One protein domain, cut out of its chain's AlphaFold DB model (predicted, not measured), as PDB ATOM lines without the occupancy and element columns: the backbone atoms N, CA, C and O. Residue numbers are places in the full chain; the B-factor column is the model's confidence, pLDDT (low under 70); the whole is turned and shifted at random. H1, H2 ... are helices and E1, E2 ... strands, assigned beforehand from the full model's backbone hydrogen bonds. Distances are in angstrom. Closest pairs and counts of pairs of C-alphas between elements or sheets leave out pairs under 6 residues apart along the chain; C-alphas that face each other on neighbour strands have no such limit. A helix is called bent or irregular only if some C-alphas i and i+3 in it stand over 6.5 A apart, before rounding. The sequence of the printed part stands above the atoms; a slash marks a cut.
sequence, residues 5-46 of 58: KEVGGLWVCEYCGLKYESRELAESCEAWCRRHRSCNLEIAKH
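Overview. This is residues 5 to 46 of the 58 residues of an uncharacterized protein of Thermofilum sp. 3507LT (UniProt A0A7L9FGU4). A small strand hairpin, E1 and E2, packs beside the first part of one longer helix, H1, and a short last helix, H2, folds back onto H1 away from the hairpin. H1 runs nearly the same way as E2 but reaches well past it, and the turn of the hairpin at one end and the last residue of H1 at the other make the long axis; a short stretch, residues 19 to 20, pairs with E2 as a strand does. The printed part has 42 residues with two named strands and two named helices, in the order E1, E2, H1, H2 along the chain, and the sheet has the order E1 - E2, antiparallel. The class is mixed, helices and strands. The whole is compact, with a radius of gyration of the C-alphas of 9.0 A, and elongated in outline, with spans of 28 by 17 by 14 A.

Arrangement. The printed part opens with E1, residues 5 to 7, which is the antiparallel neighbour of E2, residues 10 to 13, with 143 degrees between their N-to-C directions. The two form a hairpin over a tight link of 2 residues. Their C-alphas 6 and 11 face each other at 4.6 A. Across the pair, N 12 and O 5 are within hydrogen-bond range at 2.7 A, and N 7 and O 10 at 2.8 A. Residues 11 to 12 of E2 also form a short antiparallel pairing with residues 19 to 20, which lie in the link that leads to H1, residues 23 to 36. E2 and H1 have 8 pairs of C-alphas within 8 A, the closest being those of Cys 13 and Ala 26 at 5.4 A; their centres are 10.3 A apart. E1 and H1 are near each other, with 5 pairs of C-alphas within 10 A. H1 touches H2, residues 41 to 44, with its residues 25 to 29 alone; the closest C-alphas are those of Cys 29 and Ile 43, 6.1 A apart. H2 is apart from E1 and from E2. In H1 every O i to N i+4 pair is within hydrogen-bond range; H2 is too short for such a pair, and its one O i to N i+3 pair is within range.

Along the chain. E1 runs from Lys 5, with its C-alpha at (-35.116, -10.708, -22.516), to Val 7. E2 runs from Leu 10 to Cys 13 and measures 10.1 A from first to last C-alpha, against 6.5 A for E1. H1, the longest helix with 14 residues, begins at Arg 23, C-alpha at (-35.979, -7.564, -14.171), and ends at His 36, C-alpha at (-30.143, 8.296, -24.312), a length of 19.7 A. H2 runs from Leu 41 to Ala 44, 4.7 A from first to last C-alpha, and its last C-alpha is at (-24.229, -1.208, -15.716). Neither helix is bent.

Size, cuts and confidence. The two C-alphas farthest apart are those of Gly 8 and His 36, at 27.8 A, while the first and last printed C-alphas, of Lys 5 and His 46, are 16.4 A apart. The printed part runs from residue 5 to residue 46 with no cut. The links from E1 to E2 and from H1 to H2 are tight, the latter with 4 residues, and the link from E2 to H1 is short, with 9 residues; no link is long. The mean pLDDT of the printed part of this predicted model is 91.0, and no printed residue is under 70.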
ATOM      1  N   LYS A   5     -35.119  -9.279 -22.177       89.75
ATOM      2  CA  LYS A   5     -35.116 -10.708 -22.516       89.75
ATOM      3  C   LYS A   5     -34.623 -11.564 -21.356       89.75
ATOM      4  O   LYS A   5     -33.540 -11.323 -20.842       89.75
ATOM      5  N   GLU A   6     -35.361 -12.602 -20.980       90.81
ATOM      6  CA  GLU A   6     -34.904 -13.564 -19.972       90.81
ATOM      7  C   GLU A   6     -34.034 -14.662 -20.613       90.81
ATOM      8  O   GLU A   6     -34.405 -15.259 -21.626       90.81
ATOM      9  N   VAL A   7     -32.854 -14.925 -20.045       86.94
ATOM     10  CA  VAL A   7     -31.931 -15.977 -20.487       86.94
ATOM     11  C   VAL A   7     -31.348 -16.681 -19.265       86.94
ATOM     12  O   VAL A   7     -30.456 -16.151 -18.606       86.94
ATOM     13  N   GLY A   8     -31.826 -17.898 -18.989       84.50
ATOM     14  CA  GLY A   8     -31.284 -18.750 -17.924       84.50
ATOM     15  C   GLY A   8     -31.438 -18.159 -16.521       84.50
ATOM     16  O   GLY A   8     -30.516 -18.275 -15.721       84.50
ATOM     17  N   GLY A   9     -32.561 -17.484 -16.249       89.75
ATOM     18  CA  GLY A   9     -32.839 -16.831 -14.962       89.75
ATOM     19  C   GLY A   9     -32.252 -15.426 -14.807       89.75
ATOM     20  O   GLY A   9     -32.361 -14.838 -13.738       89.75
ATOM     21  N   LEU A  10     -31.638 -14.877 -15.859       92.56
ATOM     22  CA  LEU A  10     -31.133 -13.505 -15.893       92.56
ATOM     23  C   LEU A  10     -31.893 -12.668 -16.916       92.56
ATOM     24  O   LEU A  10     -32.309 -13.166 -17.958       92.56
ATOM     25  N   TRP A  11     -31.984 -11.373 -16.659       93.44
ATOM     26  CA  TRP A  11     -32.664 -10.397 -17.497       93.44
ATOM     27  C   TRP A  11     -31.665  -9.602 -18.321       93.44
ATOM     28  O   TRP A  11     -30.725  -9.013 -17.799       93.44
ATOM     29  N   VAL A  12     -31.863  -9.577 -19.628       91.12
ATOM     30  CA  VAL A  12     -30.937  -9.002 -20.596       91.12
ATOM     31  C   VAL A  12     -31.569  -7.773 -21.228       91.12
ATOM     32  O   VAL A  12     -32.701  -7.823 -21.700       91.12
ATOM     33  N   CYS A  13     -30.827  -6.669 -21.244       90.94
ATOM     34  CA  CYS A  13     -31.174  -5.497 -22.040       90.94
ATOM     35  C   CYS A  13     -30.943  -5.826 -23.522       90.94
ATOM     36  O   CYS A  13     -29.814  -6.139 -23.904       90.94
ATOM     37  N   GLU A  14     -31.975  -5.753 -24.364       89.12
ATOM     38  CA  GLU A  14     -31.869  -6.050 -25.800       89.12
ATOM     39  C   GLU A  14     -31.087  -4.956 -26.542       89.12
ATOM     40  O   GLU A  14     -30.512  -5.216 -27.597       89.12
ATOM     41  N   TYR A  15     -31.017  -3.742 -25.980       88.44
ATOM     42  CA  TYR A  15     -30.263  -2.638 -26.579       88.44
ATOM     43  C   TYR A  15     -28.745  -2.791 -26.432       88.44
ATOM     44  O   TYR A  15     -28.017  -2.658 -27.408       88.44
ATOM     45  N   CYS A  16     -28.251  -3.036 -25.212       88.06
ATOM     46  CA  CYS A  16     -26.809  -3.082 -24.933       88.06
ATOM     47  C   CYS A  16     -26.265  -4.490 -24.654       88.06
ATOM     48  O   CYS A  16     -25.051  -4.692 -24.592       88.06
ATOM     49  N   GLY A  17     -27.146  -5.470 -24.447       88.69
ATOM     50  CA  GLY A  17     -26.793  -6.861 -24.172       88.69
ATOM     51  C   GLY A  17     -26.354  -7.156 -22.736       88.69
ATOM     52  O   GLY A  17     -25.943  -8.289 -22.473       88.69
ATOM     53  N   LEU A  18     -26.397  -6.184 -21.814       91.06
ATOM     54  CA  LEU A  18     -26.050  -6.400 -20.403       91.06
ATOM     55  C   LEU A  18     -27.065  -7.314 -19.717       91.06
ATOM     56  O   LEU A  18     -28.262  -7.210 -19.976       91.06
ATOM     57  N   LYS A  19     -26.566  -8.182 -18.831       92.00
ATOM     58  CA  LYS A  19     -27.363  -9.145 -18.065       92.00
ATOM     59  C   LYS A  19     -27.470  -8.718 -16.607       92.00
ATOM     60  O   LYS A  19     -26.465  -8.333 -16.015       92.00
ATOM     61  N   TYR A  20     -28.648  -8.876 -16.032       93.19
ATOM     62  CA  TYR A  20     -29.010  -8.473 -14.683       93.19
ATOM     63  C   TYR A  20     -29.725  -9.611 -13.965       93.19
ATOM     64  O   TYR A  20     -30.436 -10.390 -14.595       93.19
ATOM     65  N   GLU A  21     -29.567  -9.696 -12.649       93.44
ATOM     66  CA  GLU A  21     -30.322 -10.652 -11.824       93.44
ATOM     67  C   GLU A  21     -31.789 -10.246 -11.695       93.44
ATOM     68  O   GLU A  21     -32.680 -11.090 -11.682       93.44
ATOM     69  N   SER A  22     -32.049  -8.938 -11.677       93.50
ATOM     70  CA  SER A  22     -33.388  -8.389 -11.494       93.50
ATOM     71  C   SER A  22     -33.946  -7.832 -12.795       93.50
ATOM     72  O   SER A  22     -33.275  -7.088 -13.518       93.50
ATOM     73  N   ARG A  23     -35.228  -8.114 -13.039       92.62
ATOM     74  CA  ARG A  23     -35.979  -7.564 -14.171       92.62
ATOM     75  C   ARG A  23     -35.982  -6.038 -14.168       92.62
ATOM     76  O   ARG A  23     -35.755  -5.428 -15.206       92.62
ATOM     77  N   GLU A  24     -36.152  -5.435 -12.996       93.06
ATOM     78  CA  GLU A  24     -36.219  -3.981 -12.816       93.06
ATOM     79  C   GLU A  24     -34.928  -3.270 -13.252       93.06
ATOM     80  O   GLU A  24     -34.974  -2.208 -13.879       93.06
ATOM     81  N   LEU A  25     -33.764  -3.876 -12.977       92.75
ATOM     82  CA  LEU A  25     -32.464  -3.361 -13.415       92.75
ATOM     83  C   LEU A  25     -32.332  -3.423 -14.937       92.75
ATOM     84  O   LEU A  25     -31.901  -2.452 -15.560       92.75
ATOM     85  N   ALA A  26     -32.744  -4.539 -15.541       93.12
ATOM     86  CA  ALA A  26     -32.743  -4.680 -16.990       93.12
ATOM     87  C   ALA A  26     -33.715  -3.692 -17.656       93.12
ATOM     88  O   ALA A  26     -33.359  -3.065 -18.652       93.12
ATOM     89  N   GLU A  27     -34.917  -3.509 -17.097       93.69
ATOM     90  CA  GLU A  27     -35.937  -2.604 -17.639       93.69
ATOM     91  C   GLU A  27     -35.487  -1.148 -17.528       93.69
ATOM     92  O   GLU A  27     -35.625  -0.385 -18.487       93.69
ATOM     93  N   SER A  28     -34.866  -0.782 -16.404       93.44
ATOM     94  CA  SER A  28     -34.254   0.534 -16.213       93.44
ATOM     95  C   SER A  28     -33.096   0.762 -17.184       93.44
ATOM     96  O   SER A  28     -33.003   1.831 -17.793       93.44
ATOM     97  N   CYS A  29     -32.238  -0.248 -17.379       92.81
ATOM     98  CA  CYS A  29     -31.145  -0.186 -18.344       92.81
ATOM     99  C   CYS A  29     -31.680   0.045 -19.755       92.81
ATOM    100  O   CYS A  29     -31.212   0.945 -20.449       92.81
ATOM    101  N   GLU A  30     -32.693  -0.710 -20.174       93.06
ATOM    102  CA  GLU A  30     -33.244  -0.582 -21.514       93.06
ATOM    103  C   GLU A  30     -33.998   0.736 -21.726       93.06
ATOM    104  O   GLU A  30     -33.841   1.377 -22.769       93.06
ATOM    105  N   ALA A  31     -34.780   1.180 -20.741       93.69
ATOM    106  CA  ALA A  31     -35.453   2.473 -20.793       93.69
ATOM    107  C   ALA A  31     -34.440   3.616 -20.960       93.69
ATOM    108  O   ALA A  31     -34.629   4.496 -21.805       93.69
ATOM    109  N   TRP A  32     -33.338   3.568 -20.206       93.56
ATOM    110  CA  TRP A  32     -32.249   4.527 -20.334       93.56
ATOM    111  C   TRP A  32     -31.570   4.434 -21.702       93.56
ATOM    112  O   TRP A  32     -31.449   5.438 -22.403       93.56
ATOM    113  N   CYS A  33     -31.182   3.228 -22.110       91.25
ATOM    114  CA  CYS A  33     -30.501   2.973 -23.372       91.25
ATOM    115  C   CYS A  33     -31.319   3.449 -24.578       91.25
ATOM    116  O   CYS A  33     -30.785   4.120 -25.455       91.25
ATOM    117  N   ARG A  34     -32.632   3.198 -24.606       89.19
ATOM    118  CA  ARG A  34     -33.517   3.685 -25.677       89.19
ATOM    119  C   ARG A  34     -33.665   5.204 -25.684       89.19
ATOM    120  O   ARG A  34     -33.770   5.794 -26.756       89.19
ATOM    121  N   ARG A  35     -33.680   5.839 -24.510       91.62
ATOM    122  CA  ARG A  35     -33.846   7.294 -24.378       91.62
ATOM    123  C   ARG A  35     -32.569   8.061 -24.722       91.62
ATOM    124  O   ARG A  35     -32.634   9.060 -25.431       91.62
ATOM    125  N   HIS A  36     -31.427   7.596 -24.225       90.50
ATOM    126  CA  HIS A  36     -30.143   8.296 -24.312       90.50
ATOM    127  C   HIS A  36     -29.204   7.737 -25.384       90.50
ATOM    128  O   HIS A  36     -28.193   8.368 -25.681       90.50
ATOM    129  N   ARG A  37     -29.533   6.579 -25.979       87.31
ATOM    130  CA  ARG A  37     -28.677   5.839 -26.925       87.31
ATOM    131  C   ARG A  37     -27.295   5.517 -26.349       87.31
ATOM    132  O   ARG A  37     -26.302   5.459 -27.065       87.31
ATOM    133  N   SER A  38     -27.228   5.353 -25.031       86.88
ATOM    134  CA  SER A  38     -26.009   5.082 -24.273       86.88
ATOM    135  C   SER A  38     -26.343   4.270 -23.026       86.88
ATOM    136  O   SER A  38     -27.473   4.316 -22.544       86.88
ATOM    137  N   CYS A  39     -25.378   3.527 -22.488       88.44
ATOM    138  CA  CYS A  39     -25.557   2.824 -21.218       88.44
ATOM    139  C   CYS A  39     -25.388   3.773 -20.033       88.44
ATOM    140  O   CYS A  39     -24.438   4.554 -19.989       88.44
ATOM    141  N   ASN A  40     -26.249   3.633 -19.024       91.62
ATOM    142  CA  ASN A  40     -26.010   4.247 -17.724       91.62
ATOM    143  C   ASN A  40     -25.002   3.399 -16.938       91.62
ATOM    144  O   ASN A  40     -25.280   2.238 -16.635       91.62
ATOM    145  N   LEU A  41     -23.851   3.977 -16.589       88.88
ATOM    146  CA  LEU A  41     -22.810   3.297 -15.813       88.88
ATOM    147  C   LEU A  41     -23.286   2.906 -14.404       88.88
ATOM    148  O   LEU A  41     -22.877   1.866 -13.892       88.88
ATOM    149  N   GLU A  42     -24.202   3.679 -13.817       92.62
ATOM    150  CA  GLU A  42     -24.807   3.375 -12.517       92.62
ATOM    151  C   GLU A  42     -25.629   2.092 -12.553       92.62
ATOM    152  O   GLU A  42     -25.632   1.344 -11.588       92.62
ATOM    153  N   ILE A  43     -26.303   1.809 -13.668       92.06
ATOM    154  CA  ILE A  43     -27.069   0.570 -13.831       92.06
ATOM    155  C   ILE A  43     -26.119  -0.542 -14.278       92.06
ATOM    156  O   ILE A  43     -26.178  -1.655 -13.768       92.06
ATOM    157  N   ALA A  44     -25.192  -0.245 -15.192       89.44
ATOM    158  CA  ALA A  44     -24.229  -1.208 -15.716       89.44
ATOM    159  C   ALA A  44     -23.321  -1.824 -14.638       89.44
ATOM    160  O   ALA A  44     -22.917  -2.971 -14.798       89.44
ATOM    161  N   LYS A  45     -23.048  -1.124 -13.525       91.31
ATOM    162  CA  LYS A  45     -22.277  -1.682 -12.396       91.31
ATOM    163  C   LYS A  45     -22.946  -2.891 -11.732       91.31
ATOM    164  O   LYS A  45     -22.258  -3.709 -11.139       91.31
ATOM    165  N   HIS A  46     -24.270  -3.014 -11.855       92.12
ATOM    166  CA  HIS A  46     -25.046  -4.149 -11.351       92.12
ATOM    167  C   HIS A  46     -25.161  -5.293 -12.367       92.12
ATOM    168  O   HIS A  46     -25.868  -6.269 -12.124       92.12
TER     169      HIS A  46